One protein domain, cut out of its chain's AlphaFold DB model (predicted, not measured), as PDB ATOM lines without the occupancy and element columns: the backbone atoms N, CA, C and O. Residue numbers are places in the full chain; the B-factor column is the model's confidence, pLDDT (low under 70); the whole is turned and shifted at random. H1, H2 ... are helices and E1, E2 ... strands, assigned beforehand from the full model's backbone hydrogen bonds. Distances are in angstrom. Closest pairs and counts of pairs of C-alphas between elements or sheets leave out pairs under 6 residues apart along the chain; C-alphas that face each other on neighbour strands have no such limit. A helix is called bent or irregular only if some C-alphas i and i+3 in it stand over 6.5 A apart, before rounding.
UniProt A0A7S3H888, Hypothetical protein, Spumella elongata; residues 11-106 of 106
ATOM      1  N   ARG A  11      59.066  39.954  47.973       96.50
ATOM      2  CA  ARG A  11      60.060  39.284  48.828       96.50
ATOM      3  C   ARG A  11      60.303  40.063  50.115       96.50
ATOM      4  O   ARG A  11      60.415  39.462  51.186       96.50
ATOM      5  N   MET A  12      60.342  41.391  50.043       97.50
ATOM      6  CA  MET A  12      60.420  42.250  51.225       97.50
ATOM      7  C   MET A  12      59.205  42.049  52.135       97.50
ATOM      8  O   MET A  12      59.377  41.887  53.347       97.50
ATOM      9  N   VAL A  13      57.992  41.980  51.574       97.44
ATOM     10  CA  VAL A  13      56.771  41.728  52.355       97.44
ATOM     11  C   VAL A  13      56.804  40.346  53.007       97.44
ATOM     12  O   VAL A  13      56.558  40.239  54.209       97.44
ATOM     13  N   LEU A  14      57.194  39.299  52.277       97.62
ATOM     14  CA  LEU A  14      57.315  37.943  52.825       97.62
ATOM     15  C   LEU A  14      58.362  37.854  53.948       97.62
ATOM     16  O   LEU A  14      58.140  37.178  54.955       97.62
ATOM     17  N   LYS A  15      59.452  38.626  53.869       97.81
ATOM     18  CA  LYS A  15      60.411  38.770  54.978       97.81
ATOM     19  C   LYS A  15      59.761  39.375  56.227       97.81
ATOM     20  O   LYS A  15      60.085  38.964  57.345       97.81
ATOM     21  N   GLN A  16      58.845  40.333  56.072       97.88
ATOM     22  CA  GLN A  16      58.096  40.887  57.205       97.88
ATOM     23  C   GLN A  16      57.081  39.895  57.770       97.88
ATOM     24  O   GLN A  16      56.951  39.813  58.991       97.88
ATOM     25  N   VAL A  17      56.436  39.089  56.921       97.62
ATOM     26  CA  VAL A  17      55.583  37.974  57.362       97.62
ATOM     27  C   VAL A  17      56.395  36.997  58.213       97.62
ATOM     28  O   VAL A  17      56.013  36.705  59.346       97.62
ATOM     29  N   HIS A  18      57.571  36.575  57.735       97.44
ATOM     30  CA  HIS A  18      58.469  35.709  58.499       97.44
ATOM     31  C   HIS A  18      58.858  36.326  59.848       97.44
ATOM     32  O   HIS A  18      58.867  35.639  60.869       97.44
ATOM     33  N   ARG A  19      59.168  37.628  59.889       97.81
ATOM     34  CA  ARG A  19      59.502  38.335  61.136       97.81
ATOM     35  C   ARG A  19      58.328  38.370  62.121       97.81
ATOM     36  O   ARG A  19      58.558  38.243  63.319       97.81
ATOM     37  N   ALA A  20      57.107  38.565  61.628       97.88
ATOM     38  CA  ALA A  20      55.909  38.712  62.452       97.88
ATOM     39  C   ALA A  20      55.407  37.383  63.037       97.88
ATOM     40  O   ALA A  20      54.836  37.367  64.128       97.88
ATOM     41  N   LEU A  21      55.616  36.269  62.333       98.06
ATOM     42  CA  LEU A  21      55.166  34.956  62.785       98.06
ATOM     43  C   LEU A  21      56.058  34.381  63.889       98.06
ATOM     44  O   LEU A  21      57.291  34.446  63.840       98.06
ATOM     45  N   LYS A  22      55.419  33.736  64.869       97.81
ATOM     46  CA  LYS A  22      56.097  32.827  65.804       97.81
ATOM     47  C   LYS A  22      56.537  31.550  65.061       97.81
ATOM     48  O   LYS A  22      55.910  31.220  64.055       97.81
ATOM     49  N   PRO A  23      57.569  30.829  65.538       97.44
ATOM     50  CA  PRO A  23      57.885  29.491  65.029       97.44
ATOM     51  C   PRO A  23      56.643  28.585  65.044       97.44
ATOM     52  O   PRO A  23      55.867  28.635  66.002       97.44
ATOM     53  N   GLY A  24      56.414  27.831  63.968       96.69
ATOM     54  CA  GLY A  24      55.208  27.020  63.745       96.69
ATOM     55  C   GLY A  24      53.948  27.803  63.344       96.69
ATOM     56  O   GLY A  24      52.918  27.204  63.047       96.69
ATOM     57  N   GLY A  25      53.993  29.140  63.325       98.00
ATOM     58  CA  GLY A  25      52.893  29.970  62.836       98.00
ATOM     59  C   GLY A  25      52.714  29.836  61.322       98.00
ATOM     60  O   GLY A  25      53.694  29.712  60.590       98.00
ATOM     61  N   THR A  26      51.466  29.893  60.852       97.88
ATOM     62  CA  THR A  26      51.134  29.721  59.431       97.88
ATOM     63  C   THR A  26      50.680  31.023  58.780       97.88
ATOM     64  O   THR A  26      49.950  31.824  59.366       97.88
ATOM     65  N   TYR A  27      51.107  31.227  57.538       97.81
ATOM     66  CA  TYR A  27      50.654  32.292  56.654       97.81
ATOM     67  C   TYR A  27      49.819  31.702  55.525       97.81
ATOM     68  O   TYR A  27      50.310  30.896  54.740       97.81
ATOM     69  N   HIS A  28      48.559  32.124  55.448       97.38
ATOM     70  CA  HIS A  28      47.609  31.692  54.424       97.38
ATOM     71  C   HIS A  28      47.415  32.819  53.423       97.38
ATOM     72  O   HIS A  28      47.096  33.951  53.812       97.38
ATOM     73  N   PHE A  29      47.568  32.525  52.140       96.25
ATOM     74  CA  PHE A  29      47.427  33.516  51.083       96.25
ATOM     75  C   PHE A  29      46.793  32.937  49.825       96.25
ATOM     76  O   PHE A  29      46.812  31.734  49.575       96.25
ATOM     77  N   MET A  30      46.206  33.833  49.049       95.06
ATOM     78  CA  MET A  30      45.674  33.603  47.721       95.06
ATOM     79  C   MET A  30      45.933  34.885  46.943       95.06
ATOM     80  O   MET A  30      45.691  35.956  47.474       95.06
ATOM     81  N   GLU A  31      46.463  34.816  45.736       94.94
ATOM     82  CA  GLU A  31      46.909  36.000  45.001       94.94
ATOM     83  C   GLU A  31      46.551  35.858  43.532       94.94
ATOM     84  O   GLU A  31      46.685  34.766  42.978       94.94
ATOM     85  N   HIS A  32      46.119  36.953  42.906       94.00
ATOM     86  CA  HIS A  32      45.965  36.993  41.456       94.00
ATOM     87  C   HIS A  32      47.321  36.781  40.784       94.00
ATOM     88  O   HIS A  32      48.324  37.375  41.194       94.00
ATOM     89  N   VAL A  33      47.339  35.990  39.716       94.81
ATOM     90  CA  VAL A  33      48.535  35.777  38.897       94.81
ATOM     91  C   VAL A  33      48.258  36.070  37.431       94.81
ATOM     92  O   VAL A  33      47.111  36.111  36.977       94.81
ATOM     93  N   ALA A  34      49.333  36.297  36.685       94.69
ATOM     94  CA  ALA A  34      49.256  36.263  35.237       94.69
ATOM     95  C   ALA A  34      48.803  34.868  34.774       94.69
ATOM     96  O   ALA A  34      49.179  33.844  35.351       94.69
ATOM     97  N   ALA A  35      47.976  34.841  33.736       92.69
ATOM     98  CA  ALA A  35      47.664  33.643  32.983       92.69
ATOM     99  C   ALA A  35      48.949  33.073  32.349       92.69
ATOM    100  O   ALA A  35      49.946  33.790  32.242       92.69
ATOM    101  N   PRO A  36      48.949  31.796  31.925       89.75
ATOM    102  CA  PRO A  36      50.109  31.198  31.275       89.75
ATOM    103  C   PRO A  36      50.614  32.044  30.101       89.75
ATOM    104  O   PRO A  36      49.810  32.550  29.312       89.75
ATOM    105  N   GLU A  37      51.936  32.161  29.992       90.31
ATOM    106  CA  GLU A  37      52.599  32.934  28.941       90.31
ATOM    107  C   GLU A  37      52.164  32.448  27.547       90.31
ATOM    108  O   GLU A  37      52.111  31.245  27.273       90.31
ATOM    109  N   GLY A  38      51.802  33.384  26.674       89.56
ATOM    110  CA  GLY A  38      51.312  33.115  25.322       89.56
ATOM    111  C   GLY A  38      49.837  32.708  25.240       89.56
ATOM    112  O   GLY A  38      49.333  32.461  24.142       89.56
ATOM    113  N   SER A  39      49.112  32.647  26.362       91.69
ATOM    114  CA  SER A  39      47.665  32.414  26.342       91.69
ATOM    115  C   SER A  39      46.898  33.654  25.868       91.69
ATOM    116  O   SER A  39      47.291  34.796  26.102       91.69
ATOM    117  N   SER A  40      45.734  33.451  25.241       92.06
ATOM    118  CA  SER A  40      44.839  34.562  24.878       92.06
ATOM    119  C   SER A  40      44.397  35.372  26.101       92.06
ATOM    120  O   SER A  40      44.204  36.585  26.008       92.06
ATOM    121  N   LEU A  41      44.267  34.712  27.256       92.25
ATOM    122  CA  LEU A  41      43.903  35.338  28.519       92.25
ATOM    123  C   LEU A  41      44.982  36.301  29.021       92.25
ATOM    124  O   LEU A  41      44.635  37.372  29.510       92.25
ATOM    125  N   GLU A  42      46.263  35.967  28.860       93.50
ATOM    126  CA  GLU A  42      47.367  36.870  29.204       93.50
ATOM    127  C   GLU A  42      47.266  38.181  28.409       93.50
ATOM    128  O   GLU A  42      47.362  39.267  28.982       93.50
ATOM    129  N   GLY A  43      46.966  38.099  27.108       93.62
ATOM    130  CA  GLY A  43      46.751  39.284  26.271       93.62
ATOM    131  C   GLY A  43      45.603  40.165  26.777       93.62
ATOM    132  O   GLY A  43      45.736  41.388  26.860       93.62
ATOM    133  N   TRP A  44      44.489  39.553  27.192       93.94
ATOM    134  CA  TRP A  44      43.374  40.280  27.804       93.94
ATOM    135  C   TRP A  44      43.740  40.894  29.156       93.94
ATOM    136  O   TRP A  44      43.373  42.041  29.414       93.94
ATOM    137  N   GLN A  45      44.483  40.174  29.998       95.00
ATOM    138  CA  GLN A  45      44.982  40.689  31.274       95.00
ATOM    139  C   GLN A  45      45.874  41.916  31.075       95.00
ATOM    140  O   GLN A  45      45.698  42.915  31.772       95.00
ATOM    141  N   GLN A  46      46.787  41.886  30.103       93.75
ATOM    142  CA  GLN A  46      47.654  43.024  29.792       93.75
ATOM    143  C   GLN A  46      46.858  44.223  29.260       93.75
ATOM    144  O   GLN A  46      47.114  45.356  29.669       93.75
ATOM    145  N   PHE A  47      45.851  43.984  28.415       94.31
ATOM    146  CA  PHE A  47      44.989  45.041  27.882       94.31
ATOM    147  C   PHE A  47      44.221  45.788  28.984       94.31
ATOM    148  O   PHE A  47      44.143  47.017  28.970       94.31
ATOM    149  N   VAL A  48      43.678  45.065  29.967       93.38
ATOM    150  CA  VAL A  48      42.882  45.655  31.061       93.38
ATOM    151  C   VAL A  48      43.723  46.107  32.259       93.38
ATOM    152  O   VAL A  48      43.198  46.799  33.135       93.38
ATOM    153  N   ALA A  49      45.012  45.755  32.311       93.81
ATOM    154  CA  ALA A  49      45.889  46.000  33.456       93.81
ATOM    155  C   ALA A  49      45.896  47.458  33.957       93.81
ATOM    156  O   ALA A  49      45.824  47.636  35.173       93.81
ATOM    157  N   PRO A  50      45.920  48.512  33.111       94.62
ATOM    158  CA  PRO A  50      45.915  49.893  33.604       94.62
ATOM    159  C   PRO A  50      44.626  50.258  34.348       94.62
ATOM    160  O   PRO A  50      44.671  50.895  35.398       94.62
ATOM    161  N   ALA A  51      43.474  49.825  33.830       94.12
ATOM    162  CA  ALA A  51      42.192  50.040  34.491       94.12
ATOM    163  C   ALA A  51      42.108  49.210  35.779       94.12
ATOM    164  O   ALA A  51      41.714  49.726  36.826       94.12
ATOM    165  N   PHE A  52      42.539  47.947  35.715       92.19
ATOM    166  CA  PHE A  52      42.538  47.041  36.857       92.19
ATOM    167  C   PHE A  52      43.479  47.493  37.976       92.19
ATOM    168  O   PHE A  52      43.140  47.343  39.141       92.19
ATOM    169  N   PHE A  53      44.602  48.131  37.656       94.31
ATOM    170  CA  PHE A  53      45.483  48.734  38.652       94.31
ATOM    171  C   PHE A  53      44.753  49.790  39.495       94.31
ATOM    172  O   PHE A  53      44.928  49.840  40.711       94.31
ATOM    173  N   VAL A  54      43.894  50.605  38.876       94.94
ATOM    174  CA  VAL A  54      43.132  51.645  39.582       94.94
ATOM    175  C   VAL A  54      41.997  51.038  40.409       94.94
ATOM    176  O   VAL A  54      41.884  51.335  41.595       94.94
ATOM    177  N   VAL A  55      41.165  50.177  39.813       92.88
ATOM    178  CA  VAL A  55      39.979  49.626  40.508       92.88
ATOM    179  C   VAL A  55      40.314  48.473  41.460       92.88
ATOM    180  O   VAL A  55      39.602  48.243  42.431       92.88
ATOM    181  N   GLY A  56      41.408  47.761  41.201       89.88
ATOM    182  CA  GLY A  56      41.921  46.633  41.976       89.88
ATOM    183  C   GLY A  56      42.930  47.040  43.048       89.88
ATOM    184  O   GLY A  56      43.770  46.226  43.423       89.88
ATOM    185  N   ASN A  57      42.888  48.291  43.523       92.75
ATOM    186  CA  ASN A  57      43.733  48.805  44.610       92.75
ATOM    187  C   ASN A  57      45.239  48.540  44.408       92.75
ATOM    188  O   ASN A  57      45.940  48.101  45.321       92.75
ATOM    189  N   GLY A  58      45.736  48.782  43.195       93.69
ATOM    190  CA  GLY A  58      47.141  48.609  42.833       93.69
ATOM    191  C   GLY A  58      47.517  47.209  42.348       93.69
ATOM    192  O   GLY A  58      48.697  46.962  42.099       93.69
ATOM    193  N   CYS A  59      46.557  46.288  42.204       93.94
ATOM    194  CA  CYS A  59      46.819  44.935  41.723       93.94
ATOM    195  C   CYS A  59      47.455  44.934  40.327       93.94
ATOM    196  O   CYS A  59      47.017  45.634  39.413       93.94
ATOM    197  N   LYS A  60      48.476  44.093  40.156       94.88
ATOM    198  CA  LYS A  60      49.133  43.824  38.878       94.88
ATOM    199  C   LYS A  60      49.060  42.319  38.612       94.88
ATOM    200  O   LYS A  60      49.299  41.526  39.521       94.88
ATOM    201  N   PHE A  61      48.757  41.922  37.379       94.06
ATOM    202  CA  PHE A  61      48.875  40.522  36.965       94.06
ATOM    203  C   PHE A  61      50.365  40.174  36.879       94.06
ATOM    204  O   PHE A  61      51.070  40.677  36.007       94.06
ATOM    205  N   LYS A  62      50.861  39.391  37.842       92.56
ATOM    206  CA  LYS A  62      52.282  39.045  37.986       92.56
ATOM    207  C   LYS A  62      52.480  37.538  37.960       92.56
ATOM    208  O   LYS A  62      51.639  36.784  38.450       92.56
ATOM    209  N   THR A  63      53.643  37.109  37.495       92.12
ATOM    210  CA  THR A  63      54.143  35.759  37.755       92.12
ATOM    211  C   THR A  63      54.762  35.740  39.150       92.12
ATOM    212  O   THR A  63      55.790  36.369  39.372       92.12
ATOM    213  N   LEU A  64      54.124  35.055  40.104       93.19
ATOM    214  CA  LEU A  64      54.542  35.055  41.518       93.19
ATOM    215  C   LEU A  64      55.295  33.790  41.955       93.19
ATOM    216  O   LEU A  64      55.765  33.730  43.088       93.19
ATOM    217  N   TRP A  65      55.424  32.782  41.089       90.94
ATOM    218  CA  TRP A  65      56.022  31.485  41.437       90.94
ATOM    219  C   TRP A  65      57.425  31.616  42.036       90.94
ATOM    220  O   TRP A  65      57.708  31.050  43.092       90.94
ATOM    221  N   ASP A  66      58.264  32.442  41.412       93.12
ATOM    222  CA  ASP A  66      59.630  32.688  41.866       93.12
ATOM    223  C   ASP A  66      59.696  33.496  43.153       93.12
ATOM    224  O   ASP A  66      60.680  33.388  43.872       93.12
ATOM    225  N   ASP A  67      58.698  34.312  43.480       95.44
ATOM    226  CA  ASP A  67      58.670  35.042  44.750       95.44
ATOM    227  C   ASP A  67      58.141  34.168  45.884       95.44
ATOM    228  O   ASP A  67      58.596  34.276  47.021       95.44
ATOM    229  N   LEU A  68      57.220  33.260  45.570       96.00
ATOM    230  CA  LEU A  68      56.581  32.358  46.519       96.00
ATOM    231  C   LEU A  68      57.358  31.052  46.727       96.00
ATOM    232  O   LEU A  68      56.921  30.197  47.487       96.00
ATOM    233  N   SER A  69      58.511  30.864  46.086       94.44
ATOM    234  CA  SER A  69      59.279  29.632  46.264       94.44
ATOM    235  C   SER A  69      59.957  29.565  47.650       94.44
ATOM    236  O   SER A  69      60.418  30.595  48.167       94.44
ATOM    237  N   PRO A  70      60.135  28.359  48.229       94.06
ATOM    238  CA  PRO A  70      60.928  28.162  49.451       94.06
ATOM    239  C   PRO A  70      62.408  28.555  49.313       94.06
ATOM    240  O   PRO A  70      63.103  28.752  50.307       94.06
ATOM    241  N   ASN A  71      62.916  28.687  48.085       92.94
ATOM    242  CA  ASN A  71      64.310  29.050  47.822       92.94
ATOM    243  C   ASN A  71      64.531  30.571  47.754       92.94
ATOM    244  O   ASN A  71      65.674  31.029  47.700       92.94
ATOM    245  N   THR A  72      63.454  31.358  47.760       94.06
ATOM    246  CA  THR A  72      63.476  32.805  47.518       94.06
ATOM    247  C   THR A  72      62.678  33.555  48.587       94.06
ATOM    248  O   THR A  72      63.193  33.758  49.687       94.06
ATOM    249  N   GLY A  73      61.458  34.015  48.295       93.56
ATOM    250  CA  GLY A  73      60.683  34.868  49.193       93.56
ATOM    251  C   GLY A  73      60.052  34.112  50.360       93.56
ATOM    252  O   GLY A  73      59.934  34.692  51.436       93.56
ATOM    253  N   LEU A  74      59.742  32.818  50.209       96.56
ATOM    254  CA  LEU A  74      59.289  31.952  51.309       96.56
ATOM    255  C   LEU A  74      60.426  31.130  51.934       96.56
ATOM    256  O   LEU A  74      60.205  30.071  52.518       96.56
ATOM    257  N   LYS A  75      61.662  31.632  51.876       96.69
ATOM    258  CA  LYS A  75      62.782  31.017  52.590       96.69
ATOM    259  C   LYS A  75      62.527  30.977  54.099       96.69
ATOM    260  O   LYS A  75      62.222  32.000  54.709       96.69
ATOM    261  N   GLY A  76      62.726  29.802  54.700       96.31
ATOM    262  CA  GLY A  76      62.457  29.563  56.125       96.31
ATOM    263  C   GLY A  76      61.014  29.148  56.424       96.31
ATOM    264  O   GLY A  76      60.622  29.123  57.587       96.31
ATOM    265  N   PHE A  77      60.233  28.823  55.394       97.88
ATOM    266  CA  PHE A  77      58.914  28.223  55.531       97.88
ATOM    267  C   PHE A  77      58.884  26.809  54.944       97.88
ATOM    268  O   PHE A  77      59.560  26.530  53.954       97.88
ATOM    269  N   ASP A  78      58.053  25.955  55.531       97.25
ATOM    270  CA  ASP A  78      57.469  24.798  54.858       97.25
ATOM    271  C   ASP A  78      56.233  25.268  54.078       97.25
ATOM    272  O   ASP A  78      55.404  25.995  54.633       97.25
ATOM    273  N   VAL A  79      56.141  24.956  52.784       96.88
ATOM    274  CA  VAL A  79      55.209  25.632  51.868       96.88
ATOM    275  C   VAL A  79      54.406  24.635  51.043       96.88
ATOM    276  O   VAL A  79      54.959  23.849  50.280       96.88
ATOM    277  N   GLU A  80      53.088  24.791  51.086       96.12
ATOM    278  CA  GLU A  80      52.153  24.179  50.147       96.12
ATOM    279  C   GLU A  80      51.636  25.247  49.174       96.12
ATOM    280  O   GLU A  80      51.060  26.248  49.605       96.12
ATOM    281  N   LEU A  81      51.816  25.044  47.862       95.00
ATOM    282  CA  LEU A  81      51.326  25.945  46.810       95.00
ATOM    283  C   LEU A  81      50.425  25.208  45.833       95.00
ATOM    284  O   LEU A  81      50.718  24.090  45.423       95.00
ATOM    285  N   ASN A  82      49.354  25.872  45.412       94.31
ATOM    286  CA  ASN A  82      48.428  25.352  44.420       94.31
ATOM    287  C   ASN A  82      48.002  26.465  43.466       94.31
ATOM    288  O   ASN A  82      47.638  27.559  43.902       94.31
ATOM    289  N   PHE A  83      47.984  26.161  42.172       92.62
ATOM    290  CA  PHE A  83      47.271  26.987  41.206       92.62
ATOM    291  C   PHE A  83      45.762  26.796  41.378       92.62
ATOM    292  O   PHE A  83      45.295  25.693  41.669       92.62
ATOM    293  N   VAL A  84      45.000  27.871  41.207       90.88
ATOM    294  CA  VAL A  84      43.540  27.861  41.240       90.88
ATOM    295  C   VAL A  84      43.035  28.676  40.067       90.88
ATOM    296  O   VAL A  84      43.348  29.857  39.946       90.88
ATOM    297  N   ASP A  85      42.220  28.046  39.232       89.00
ATOM    298  CA  ASP A  85      41.397  28.746  38.258       89.00
ATOM    299  C   ASP A  85      40.023  28.998  38.889       89.00
ATOM    300  O   ASP A  85      39.288  28.056  39.183       89.00
ATOM    301  N   ALA A  86      39.709  30.266  39.156       84.56
ATOM    302  CA  ALA A  86      38.451  30.669  39.778       84.56
ATOM    303  C   ALA A  86      37.339  31.000  38.759       84.56
ATOM    304  O   ALA A  86      36.346  31.641  39.108       84.56
ATOM    305  N   SER A  87      37.494  30.620  37.486       82.94
ATOM    306  CA  SER A  87      36.575  30.997  36.399       82.94
ATOM    307  C   SER A  87      35.147  30.486  36.584       82.94
ATOM    308  O   SER A  87      34.211  31.101  36.080       82.94
ATOM    309  N   GLU A  88      34.953  29.418  37.357       77.00
ATOM    310  CA  GLU A  88      33.624  28.921  37.719       77.00
ATOM    311  C   GLU A  88      32.916  29.803  38.765       77.00
ATOM    312  O   GLU A  88      31.690  29.789  38.854       77.00
ATOM    313  N   GLN A  89      33.666  30.568  39.567       74.25
ATOM    314  CA  GLN A  89      33.128  31.378  40.669       74.25
ATOM    315  C   GLN A  89      33.059  32.876  40.354       74.25
ATOM    316  O   GLN A  89      32.311  33.597  41.016       74.25
ATOM    317  N   VAL A  90      33.812  33.361  39.361       67.06
ATOM    318  CA  VAL A  90      33.797  34.773  38.956       67.06
ATOM    319  C   VAL A  90      33.410  34.947  37.485       67.06
ATOM    320  O   VAL A  90      34.029  34.347  36.611       67.06
ATOM    321  N   PRO A  91      32.456  35.848  37.167       61.81
ATOM    322  CA  PRO A  91      32.041  36.100  35.783       61.81
ATOM    323  C   PRO A  91      33.137  36.778  34.939       61.81
ATOM    324  O   PRO A  91      33.009  36.882  33.721       61.81
ATOM    325  N   PHE A  92      34.222  37.243  35.569       68.31
ATOM    326  CA  PHE A  92      35.338  37.928  34.923       68.31
ATOM    327  C   PHE A  92      36.562  37.011  34.835       68.31
ATOM    328  O   PHE A  92      37.396  36.975  35.738       68.31
ATOM    329  N   SER A  93      36.701  36.309  33.708       78.44
ATOM    330  CA  SER A  93      37.795  35.350  33.476       78.44
ATOM    331  C   SER A  93      39.204  35.961  33.609       78.44
ATOM    332  O   SER A  93      40.137  35.267  33.996       78.44
ATOM    333  N   ILE A  94      39.363  37.273  33.394       87.50
ATOM    334  CA  ILE A  94      40.655  37.981  33.502       87.50
ATOM    335  C   ILE A  94      41.301  37.923  34.894       87.50
ATOM    336  O   ILE A  94      42.522  37.970  34.993       87.50
ATOM    337  N   ILE A  95      40.512  37.806  35.964       89.75
ATOM    338  CA  ILE A  95      41.019  37.715  37.345       89.75
ATOM    339  C   ILE A  95      40.939  36.291  37.897       89.75
ATOM    340  O   ILE A  95      41.268  36.072  39.053       89.75
ATOM    341  N   ALA A  96      40.492  35.320  37.098       90.50
ATOM    342  CA  ALA A  96      40.327  33.942  37.539       90.50
ATOM    343  C   ALA A  96      41.640  33.246  37.953       90.50
ATOM    344  O   ALA A  96      41.600  32.513  38.945       90.50
ATOM    345  N   PRO A  97      42.791  33.458  37.278       93.81
ATOM    346  CA  PRO A  97      44.037  32.797  37.654       93.81
ATOM    347  C   PRO A  97      44.545  33.267  39.018       93.81
ATOM    348  O   PRO A  97      44.842  34.447  39.224       93.81
ATOM    349  N   HIS A  98      44.701  32.320  39.936       94.06
ATOM    350  CA  HIS A  98      45.242  32.550  41.264       94.06
ATOM    351  C   HIS A  98      46.312  31.522  41.626       94.06
ATOM    352  O   HIS A  98      46.301  30.376  41.181       94.06
ATOM    353  N   VAL A  99      47.193  31.914  42.536       94.88
ATOM    354  CA  VAL A  99      47.973  30.984  43.352       94.88
ATOM    355  C   VAL A  99      47.470  31.069  44.784       94.88
ATOM    356  O   VAL A  99      47.278  32.165  45.305       94.88
ATOM    357  N   LYS A 100      47.248  29.931  45.439       95.44
ATOM    358  CA  LYS A 100      46.983  29.859  46.880       95.44
ATOM    359  C   LYS A 100      48.076  29.069  47.573       95.44
ATOM    360  O   LYS A 100      48.619  28.130  46.991       95.44
ATOM    361  N   GLY A 101      48.353  29.405  48.823       96.25
ATOM    362  CA  GLY A 101      49.305  28.643  49.606       96.25
ATOM    363  C   GLY A 101      49.180  28.807  51.108       96.25
ATOM    364  O   GLY A 101      48.569  29.753  51.619       96.25
ATOM    365  N   ILE A 102      49.787  27.844  51.795       97.50
ATOM    366  CA  ILE A 102      49.984  27.824  53.239       97.50
ATOM    367  C   ILE A 102      51.489  27.717  53.470       97.50
ATOM    368  O   ILE A 102      52.130  26.803  52.960       97.50
ATOM    369  N   ALA A 103      52.050  28.663  54.218       97.56
ATOM    370  CA  ALA A 103      53.465  28.690  54.569       97.56
ATOM    371  C   ALA A 103      53.625  28.620  56.094       97.56
ATOM    372  O   ALA A 103      53.243  29.557  56.801       97.56
ATOM    373  N   ALA A 104      54.165  27.521  56.614       98.12
ATOM    374  CA  ALA A 104      54.435  27.314  58.034       98.12
ATOM    375  C   ALA A 104      55.878  27.708  58.363       98.12
ATOM    376  O   ALA A 104      56.815  27.227  57.734       98.12
ATOM    377  N   LYS A 105      56.073  28.617  59.321       98.12
ATOM    378  CA  LYS A 105      57.414  29.082  59.694       98.12
ATOM    379  C   LYS A 105      58.189  27.978  60.417       98.12
ATOM    380  O   LYS A 105      57.698  27.474  61.432       98.12
ATOM    381  N   LEU A 106      59.387  27.676  59.916       95.19
ATOM    382  CA  LEU A 106      60.335  26.727  60.510       95.19
ATOM    383  C   LEU A 106      60.978  27.271  61.796       95.19
ATOM    384  O   LEU A 106      61.123  28.512  61.936       95.19
TER     385      LEU A 106
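Overview. This is residues 11 to 106 of the 106 residues of the protein "Hypothetical protein" of Spumella elongata (UniProt A0A7S3H888). A long, twisted sheet of three strands forms a wall along most of the length, with H1 over one face near one end and H2 beyond the other end of the strands. The long link of residues 56 to 76 runs back from H2 over the same face as H1, and the opposite face is bare of named helices. The printed part has 96 residues with two named helices and three named strands, in the order H1 E1 H2 E2 E3; the sheet runs E1, E3, E2, fully antiparallel, and the class is mixed, helices and strands. The whole is only just compact, close to loose, with a radius of gyration of the C-alphas of 14.6 A, and elongated, spanning 41 by 24 by 23 A.

Arrangement. H1, residues 11 to 20, is on the sheet of E1, residues 26 to 32, E3, residues 97 to 105, and E2, residues 77 to 85, at a height over the sheet of 10.6 A, its local plane fitted to just 6 C-alphas. It lies over E3, only just: 5 of its C-alphas fall there and 2 on E1. On the local plane it runs slantwise to the strands, at 37 degrees to E3. The closest C-alphas of H1 and E3 are those of His 18 and Lys 105, 6.8 A apart. E1 and E3 are antiparallel, at 165 degrees between directions, with N 27 and O 103 at 2.8 A, within hydrogen-bond range. H2, residues 40 to 55, is not on the sheet and is apart from H1 and E3. E2 and E3 form a hairpin, antiparallel at 165 degrees, with N 78 and O 104 at 2.8 A and N 98 and O 84 at 2.8 A. E1 and E2 are edge strands. The sheet is twisted, its C-alphas up to 4.0 A off the best plane. In H1 every O i to N i+4 pair is within hydrogen-bond range; in H2 9 of 12 are.

Along the chain. H1 begins at C-alpha 11, (60.060, 39.284, 48.828), and is 14.3 A long. E1 is 20.1 A long. H2, 22.2 A long, begins at C-alpha 40, (44.839, 34.562, 24.878); it has a kink of 57 degrees near residue 49 and is irregular, with C-alphas 47 and 50 7.6 A apart. E2 is 24.6 A long. E3, 26.0 A long, ends at C-alpha 105, (57.414, 29.082, 59.694).

Size, cuts and confidence. The two C-alphas farthest apart, those of Pro 23 and Ser 40, are 42.5 A apart. The printed part has no cut. The links from H2 to E2, 21 residues, and from E2 to E3, 11 residues, are long. The mean pLDDT of the printed part is 92.9, and residues 90 to 92 are under 70.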